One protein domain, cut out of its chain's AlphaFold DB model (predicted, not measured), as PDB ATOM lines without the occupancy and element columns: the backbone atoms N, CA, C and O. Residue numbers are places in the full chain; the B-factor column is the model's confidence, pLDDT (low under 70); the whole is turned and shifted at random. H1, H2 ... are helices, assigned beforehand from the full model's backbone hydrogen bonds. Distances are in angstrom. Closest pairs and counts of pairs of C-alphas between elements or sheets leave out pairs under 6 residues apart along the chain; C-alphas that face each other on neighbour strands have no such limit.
ATOM      1  N   ARG A 152     226.111 178.986 266.141       85.44
ATOM      2  CA  ARG A 152     225.310 178.849 267.365       85.44
ATOM      3  C   ARG A 152     225.125 177.367 267.660       85.44
ATOM      4  O   ARG A 152     224.149 176.756 267.232       85.44
ATOM      5  N   TRP A 153     226.100 176.774 268.339       82.56
ATOM      6  CA  TRP A 153     226.044 175.368 268.737       82.56
ATOM      7  C   TRP A 153     225.412 175.252 270.117       82.56
ATOM      8  O   TRP A 153     226.087 175.421 271.128       82.56
ATOM      9  N   TYR A 154     224.104 175.010 270.146       89.00
ATOM     10  CA  TYR A 154     223.380 174.788 271.392       89.00
ATOM     11  C   TYR A 154     223.771 173.463 272.036       89.00
ATOM     12  O   TYR A 154     224.052 172.483 271.349       89.00
ATOM     13  N   ILE A 155     223.747 173.453 273.364       89.31
ATOM     14  CA  ILE A 155     224.057 172.281 274.180       89.31
ATOM     15  C   ILE A 155     222.747 171.555 274.507       89.31
ATOM     16  O   ILE A 155     221.706 172.207 274.669       89.31
ATOM     17  N   SER A 156     222.786 170.221 274.590       89.06
ATOM     18  CA  SER A 156     221.654 169.385 275.023       89.06
ATOM     19  C   SER A 156     221.629 169.169 276.546       89.06
ATOM     20  O   SER A 156     222.619 169.390 277.244       89.06
ATOM     21  N   SER A 157     220.494 168.720 277.094       88.31
ATOM     22  CA  SER A 157     220.408 168.369 278.522       88.31
ATOM     23  C   SER A 157     221.388 167.257 278.901       88.31
ATOM     24  O   SER A 157     222.028 167.341 279.940       88.31
ATOM     25  N   GLU A 158     221.567 166.265 278.028       87.75
ATOM     26  CA  GLU A 158     222.489 165.142 278.232       87.75
ATOM     27  C   GLU A 158     223.953 165.603 278.287       87.75
ATOM     28  O   GLU A 158     224.729 165.134 279.119       87.75
ATOM     29  N   GLU A 159     224.331 166.561 277.438       88.69
ATOM     30  CA  GLU A 159     225.678 167.140 277.422       88.69
ATOM     31  C   GLU A 159     225.944 167.983 278.676       88.69
ATOM     32  O   GLU A 159     227.044 167.937 279.231       88.69
ATOM     33  N   LEU A 160     224.934 168.709 279.165       89.44
ATOM     34  CA  LEU A 160     225.027 169.450 280.422       89.44
ATOM     35  C   LEU A 160     225.107 168.511 281.638       89.44
ATOM     36  O   LEU A 160     225.846 168.792 282.582       89.44
ATOM     37  N   ASP A 161     224.374 167.399 281.614       88.94
ATOM     38  CA  ASP A 161     224.341 166.406 282.692       88.94
ATOM     39  C   ASP A 161     225.572 165.492 282.718       88.94
ATOM     40  O   ASP A 161     225.880 164.907 283.757       88.94
ATOM     41  N   SER A 162     226.330 165.424 281.618       91.00
ATOM     42  CA  SER A 162     227.647 164.778 281.581       91.00
ATOM     43  C   SER A 162     228.712 165.538 282.381       91.00
ATOM     44  O   SER A 162     229.780 164.983 282.658       91.00
ATOM     45  N   LEU A 163     228.472 166.804 282.739       88.38
ATOM     46  CA  LEU A 163     229.381 167.567 283.588       88.38
ATOM     47  C   LEU A 163     229.252 167.124 285.048       88.38
ATOM     48  O   LEU A 163     228.176 166.785 285.539       88.38
ATOM     49  N   SER A 164     230.356 167.190 285.794       90.69
ATOM     50  CA  SER A 164     230.302 166.938 287.234       90.69
ATOM     51  C   SER A 164     229.392 167.958 287.931       90.69
ATOM     52  O   SER A 164     229.332 169.131 287.550       90.69
ATOM     53  N   SER A 165     228.711 167.534 289.002       91.00
ATOM     54  CA  SER A 165     227.824 168.412 289.788       91.00
ATOM     55  C   SER A 165     228.523 169.708 290.235       91.00
ATOM     56  O   SER A 165     227.918 170.779 290.227       91.00
ATOM     57  N   TYR A 166     229.825 169.621 290.539       93.44
ATOM     58  CA  TYR A 166     230.676 170.764 290.874       93.44
ATOM     59  C   TYR A 166     230.752 171.805 289.746       93.44
ATOM     60  O   TYR A 166     230.567 172.990 290.004       93.44
ATOM     61  N   MET A 167     230.969 171.371 288.499       91.38
ATOM     62  CA  MET A 167     231.047 172.267 287.336       91.38
ATOM     63  C   MET A 167     229.677 172.808 286.928       91.38
ATOM     64  O   MET A 167     229.564 173.959 286.510       91.38
ATOM     65  N   ARG A 168     228.625 171.992 287.068       91.12
ATOM     66  CA  ARG A 168     227.254 172.402 286.749       91.12
ATOM     67  C   ARG A 168     226.757 173.482 287.712       91.12
ATOM     68  O   ARG A 168     226.139 174.449 287.277       91.12
ATOM     69  N   GLY A 169     227.036 173.363 289.012       90.69
ATOM     70  CA  GLY A 169     226.691 174.380 290.010       90.69
ATOM     71  C   GLY A 169     225.216 174.809 289.939       90.69
ATOM     72  O   GLY A 169     224.319 174.015 290.209       90.69
ATOM     73  N   ARG A 170     224.962 176.077 289.574       90.50
ATOM     74  CA  ARG A 170     223.609 176.643 289.346       90.50
ATOM     75  C   ARG A 170     223.319 176.973 287.869       90.50
ATOM     76  O   ARG A 170     222.417 177.774 287.581       90.50
ATOM     77  N   LEU A 171     224.114 176.419 286.952       91.44
ATOM     78  CA  LEU A 171     223.894 176.528 285.513       91.44
ATOM     79  C   LEU A 171     222.688 175.677 285.123       91.44
ATOM     80  O   LEU A 171     222.541 174.535 285.553       91.44
ATOM     81  N   THR A 172     221.824 176.261 284.304       91.31
ATOM     82  CA  THR A 172     220.706 175.571 283.667       91.31
ATOM     83  C   THR A 172     220.938 175.577 282.164       91.31
ATOM     84  O   THR A 172     221.615 176.468 281.647       91.31
ATOM     85  N   LEU A 173     220.358 174.603 281.464       92.62
ATOM     86  CA  LEU A 173     220.459 174.488 280.007       92.62
ATOM     87  C   LEU A 173     220.100 175.803 279.302       92.62
ATOM     88  O   LEU A 173     220.811 176.264 278.415       92.62
ATOM     89  N   GLU A 174     219.029 176.441 279.769       92.81
ATOM     90  CA  GLU A 174     218.553 177.727 279.270       92.81
ATOM     91  C   GLU A 174     219.593 178.842 279.441       92.81
ATOM     92  O   GLU A 174     219.908 179.529 278.475       92.81
ATOM     93  N   LYS A 175     220.202 178.981 280.627       93.81
ATOM     94  CA  LYS A 175     221.228 180.012 280.870       93.81
ATOM     95  C   LYS A 175     222.430 179.853 279.946       93.81
ATOM     96  O   LYS A 175     222.965 180.845 279.463       93.81
ATOM     97  N   VAL A 176     222.850 178.613 279.699       92.38
ATOM     98  CA  VAL A 176     223.996 178.333 278.829       92.38
ATOM     99  C   VAL A 176     223.660 178.645 277.370       92.38
ATOM    100  O   VAL A 176     224.424 179.330 276.694       92.38
ATOM    101  N   ASN A 177     222.485 178.231 276.895       92.44
ATOM    102  CA  ASN A 177     222.050 178.498 275.524       92.44
ATOM    103  C   ASN A 177     221.736 179.988 275.268       92.44
ATOM    104  O   ASN A 177     221.968 180.476 274.161       92.44
ATOM    105  N   ILE A 178     221.290 180.741 276.281       94.62
ATOM    106  CA  ILE A 178     221.178 182.209 276.213       94.62
ATOM    107  C   ILE A 178     222.565 182.844 276.079       94.62
ATOM    108  O   ILE A 178     222.775 183.644 275.168       94.62
ATOM    109  N   ALA A 179     223.534 182.441 276.904       93.25
ATOM    110  CA  ALA A 179     224.898 182.964 276.821       93.25
ATOM    111  C   ALA A 179     225.543 182.702 275.445       93.25
ATOM    112  O   ALA A 179     226.222 183.572 274.901       93.25
ATOM    113  N   ILE A 180     225.286 181.542 274.827       91.88
ATOM    114  CA  ILE A 180     225.733 181.241 273.453       91.88
ATOM    115  C   ILE A 180     225.168 182.257 272.449       91.88
ATOM    116  O   ILE A 180     225.892 182.734 271.574       91.88
ATOM    117  N   ASN A 181     223.894 182.634 272.587       92.25
ATOM    118  CA  ASN A 181     223.272 183.648 271.734       92.25
ATOM    119  C   ASN A 181     223.854 185.048 271.945       92.25
ATOM    120  O   ASN A 181     224.043 185.783 270.971       92.25
ATOM    121  N   GLU A 182     224.159 185.416 273.186       93.88
ATOM    122  CA  GLU A 182     224.808 186.690 273.505       93.88
ATOM    123  C   GLU A 182     226.200 186.765 272.867       93.88
ATOM    124  O   GLU A 182     226.498 187.714 272.141       93.88
ATOM    125  N   VAL A 183     227.027 185.727 273.039       92.75
ATOM    126  CA  VAL A 183     228.373 185.648 272.445       92.75
ATOM    127  C   VAL A 183     228.318 185.668 270.916       92.75
ATOM    128  O   VAL A 183     229.103 186.379 270.288       92.75
ATOM    129  N   ALA A 184     227.371 184.954 270.304       90.88
ATOM    130  CA  ALA A 184     227.162 185.001 268.857       90.88
ATOM    131  C   ALA A 184     226.802 186.418 268.376       90.88
ATOM    132  O   ALA A 184     227.313 186.867 267.351       90.88
ATOM    133  N   SER A 185     225.996 187.151 269.145       89.62
ATOM    134  CA  SER A 185     225.622 188.537 268.833       89.62
ATOM    135  C   SER A 185     226.825 189.486 268.914       89.62
ATOM    136  O   SER A 185     227.015 190.321 268.026       89.62
ATOM    137  N   TYR A 186     227.697 189.323 269.916       89.06
ATOM    138  CA  TYR A 186     228.962 190.068 269.992       89.06
ATOM    139  C   TYR A 186     229.901 189.731 268.831       89.06
ATOM    140  O   TYR A 186     230.520 190.626 268.258       89.06
ATOM    141  N   ALA A 187     229.991 188.456 268.446       89.19
ATOM    142  CA  ALA A 187     230.796 188.038 267.307       89.19
ATOM    143  C   ALA A 187     230.279 188.654 265.997       89.19
ATOM    144  O   ALA A 187     231.078 189.162 265.215       89.19
ATOM    145  N   GLU A 188     228.963 188.676 265.768       86.31
ATOM    146  CA  GLU A 188     228.344 189.328 264.605       86.31
ATOM    147  C   GLU A 188     228.637 190.836 264.572       86.31
ATOM    148  O   GLU A 188     229.027 191.362 263.525       86.31
ATOM    149  N   ALA A 189     228.538 191.514 265.720       85.25
ATOM    150  CA  ALA A 189     228.884 192.926 265.852       85.25
ATOM    151  C   ALA A 189     230.371 193.180 265.545       85.25
ATOM    152  O   ALA A 189     230.688 194.004 264.688       85.25
ATOM    153  N   ASN A 190     231.288 192.420 266.149       84.19
ATOM    154  CA  ASN A 190     232.729 192.538 265.896       84.19
ATOM    155  C   ASN A 190     233.069 192.278 264.428       84.19
ATOM    156  O   ASN A 190     233.845 193.000 263.800       84.19
ATOM    157  N   ALA A 191     232.444 191.265 263.842       83.88
ATOM    158  CA  ALA A 191     232.670 190.909 262.460       83.88
ATOM    159  C   ALA A 191     232.092 191.973 261.500       83.88
ATOM    160  O   ALA A 191     232.598 192.125 260.383       83.88
ATOM    161  N   HIS A 192     231.061 192.724 261.900       81.38
ATOM    162  CA  HIS A 192     230.595 193.925 261.199       81.38
ATOM    163  C   HIS A 192     231.620 195.068 261.292       81.38
ATOM    164  O   HIS A 192     231.948 195.656 260.263       81.38
ATOM    165  N   LEU A 193     232.204 195.323 262.471       79.31
ATOM    166  CA  LEU A 193     233.243 196.349 262.664       79.31
ATOM    167  C   LEU A 193     234.469 196.126 261.771       79.31
ATOM    168  O   LEU A 193     234.913 197.048 261.095       79.31
ATOM    169  N   VAL A 194     234.975 194.890 261.710       77.56
ATOM    170  CA  VAL A 194     236.166 194.539 260.912       77.56
ATOM    171  C   VAL A 194     235.917 194.660 259.403       77.56
ATOM    172  O   VAL A 194     236.837 194.936 258.638       77.56
ATOM    173  N   THR A 195     234.678 194.442 258.951       74.25
ATOM    174  CA  THR A 195     234.357 194.372 257.512       74.25
ATOM    175  C   THR A 195     233.853 195.703 256.952       74.25
ATOM    176  O   THR A 195     233.980 195.954 255.751       74.25
ATOM    177  N   CYS A 196     233.260 196.568 257.779       71.06
ATOM    178  CA  CYS A 196     232.698 197.821 257.296       71.06
ATOM    179  C   CYS A 196     233.794 198.836 256.927       71.06
ATOM    180  O   CYS A 196     234.670 199.137 257.738       71.06
ATOM    181  N   PRO A 197     233.743 199.434 255.721       68.56
ATOM    182  CA  PRO A 197     234.640 200.525 255.359       68.56
ATOM    183  C   PRO A 197     234.452 201.722 256.300       68.56
ATOM    184  O   PRO A 197     233.316 202.062 256.634       68.56
ATOM    185  N   LYS A 198     235.541 202.437 256.629       62.88
ATOM    186  CA  LYS A 198     235.542 203.588 257.564       62.88
ATOM    187  C   LYS A 198     234.458 204.633 257.339       62.88
ATOM    188  O   LYS A 198     233.955 205.206 258.292       62.88
ATOM    189  N   LYS A 199     234.032 204.790 256.090       65.00
ATOM    190  CA  LYS A 199     233.012 205.745 255.646       65.00
ATOM    191  C   LYS A 199     231.572 205.392 256.060       65.00
ATOM    192  O   LYS A 199     230.692 206.216 255.858       65.00
ATOM    193  N   LYS A 200     231.307 204.175 256.549       63.34
ATOM    194  CA  LYS A 200     229.952 203.673 256.880       63.34
ATOM    195  C   LYS A 200     229.726 203.414 258.369       63.34
ATOM    196  O   LYS A 200     228.683 202.891 258.745       63.34
ATOM    197  N   LEU A 201     230.715 203.714 259.196       62.84
ATOM    198  CA  LEU A 201     230.692 203.444 260.626       62.84
ATOM    199  C   LEU A 201     230.605 204.790 261.349       62.84
ATOM    200  O   LEU A 201     231.367 205.703 261.043       62.84
ATOM    201  N   SER A 202     229.643 204.910 262.260       70.75
ATOM    202  CA  SER A 202     229.495 206.059 263.156       70.75
ATOM    203  C   SER A 202     230.751 206.249 264.009       70.75
ATOM    204  O   SER A 202     231.396 205.267 264.380       70.75
ATOM    205  N   GLU A 203     231.079 207.500 264.331       64.50
ATOM    206  CA  GLU A 203     232.263 207.888 265.118       64.50
ATOM    207  C   GLU A 203     232.306 207.142 266.469       64.50
ATOM    208  O   GLU A 203     233.266 206.426 266.746       64.50
ATOM    209  N   ASP A 204     231.168 207.076 267.174       67.19
ATOM    210  CA  ASP A 204     230.971 206.302 268.418       67.19
ATOM    211  C   ASP A 204     231.291 204.797 268.313       67.19
ATOM    212  O   ASP A 204     231.494 204.101 269.309       67.19
ATOM    213  N   THR A 205     231.234 204.243 267.103       67.25
ATOM    214  CA  THR A 205     231.441 202.815 266.824       67.25
ATOM    215  C   THR A 205     232.889 202.525 266.435       67.25
ATOM    216  O   THR A 205     233.398 201.444 266.729       67.25
ATOM    217  N   TRP A 206     233.565 203.504 265.832       63.12
ATOM    218  CA  TRP A 206     235.005 203.485 265.589       63.12
ATOM    219  C   TRP A 206     235.807 203.601 266.880       63.12
ATOM    220  O   TRP A 206     236.743 202.826 267.073       63.12
ATOM    221  N   ASP A 207     235.406 204.494 267.782       67.44
ATOM    222  CA  ASP A 207     236.115 204.704 269.048       67.44
ATOM    223  C   ASP A 207     236.086 203.451 269.929       67.44
ATOM    224  O   ASP A 207     237.098 203.063 270.506       67.44
ATOM    225  N   LYS A 208     234.961 202.724 269.947       68.00
ATOM    226  CA  LYS A 208     234.854 201.426 270.636       68.00
ATOM    227  C   LYS A 208     235.759 200.345 270.039       68.00
ATOM    228  O   LYS A 208     236.198 199.467 270.771       68.00
ATOM    229  N   ALA A 209     236.036 200.397 268.736       61.00
ATOM    230  CA  ALA A 209     236.947 199.463 268.074       61.00
ATOM    231  C   ALA A 209     238.431 199.798 268.319       61.00
ATOM    232  O   ALA A 209     239.269 198.917 268.181       61.00
ATOM    233  N   LEU A 210     238.752 201.050 268.676       62.16
ATOM    234  CA  LEU A 210     240.114 201.526 268.954       62.16
ATOM    235  C   LEU A 210     240.574 201.295 270.407       62.16
ATOM    236  O   LEU A 210     241.739 201.527 270.716       62.16
ATOM    237  N   ILE A 211     239.659 200.889 271.292       59.16
ATOM    238  CA  ILE A 211     239.905 200.658 272.728       59.16
ATOM    239  C   ILE A 211     240.237 199.174 273.025       59.16
ATOM    240  O   ILE A 211     240.573 198.834 274.159       59.16
ATOM    241  N   ILE A 212     240.175 198.297 272.015       48.16
ATOM    242  CA  ILE A 212     240.613 196.887 272.078       48.16
ATOM    243  C   ILE A 212     242.067 196.788 271.615       48.16
ATOM    244  O   ILE A 212     242.847 196.090 272.299       48.16
TER     245      ILE A 212
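Overview. This is residues 152 to 212 of the 212 residues of the protein "Hypothetical protein" of Miscanthus lutarioriparius (UniProt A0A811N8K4). One long helix, H3, makes the length of a rod, with a small group at each end: the short helices H1 and H2 near its first residues, and H4 turned crosswise near its last. Residues 152 to 156 run beside the first half of H3 toward H1, and residues 162 to 167 stick out at that end. The printed part has 61 residues with four named helices, H1, H2, H3 and H4 in chain order, and no named strand; its class is all helix. The whole is extended, with a radius of gyration of the C-alphas of 17.2 A and spans of 50 by 19 by 13 A.

Arrangement. H3, residues 173 to 195, only just touches H4, residues 203 to 210, with 3 pairs of C-alphas within 8 A, and does so with residue 193 alone. Their closest C-alphas, those of Leu 193 and Ala 209, are 7.3 A apart, and their lines are about perpendicular at 77 degrees. H1, residues 157 to 161, is close to H3 but not clearly touching; the closest C-alphas, of Ser 157 and Leu 173, are 6.3 A apart. H2, residues 165 to 168, is likewise close to H1 but not clearly touching, with the closest C-alphas, of Leu 160 and Arg 168, 7.3 A apart. H2 and H3 are apart, and H4 is apart from H1 and H2. Every O i to N i+4 pair is within hydrogen-bond range in H1 and H3, and 3 of 4 in H4; H2 is too short for such a pair.

Along the chain. H3 measures 33.1 A, from C-alpha 173 at (220.459, 174.488, 280.007) to C-alpha 195 at (234.357, 194.372, 257.512). H4 measures 10.8 A and ends at C-alpha 210, (240.114, 201.526, 268.954). H1 measures 6.1 A and H2 5.0 A.

Size, cuts and confidence. The C-alphas farthest apart, of Ser 165 and Lys 199, are 50.9 A apart. The printed part has no cut, and no link is long. Mean pLDDT of the printed part is 82.1; residues 197 to 201 and 203 to 212 are under 70.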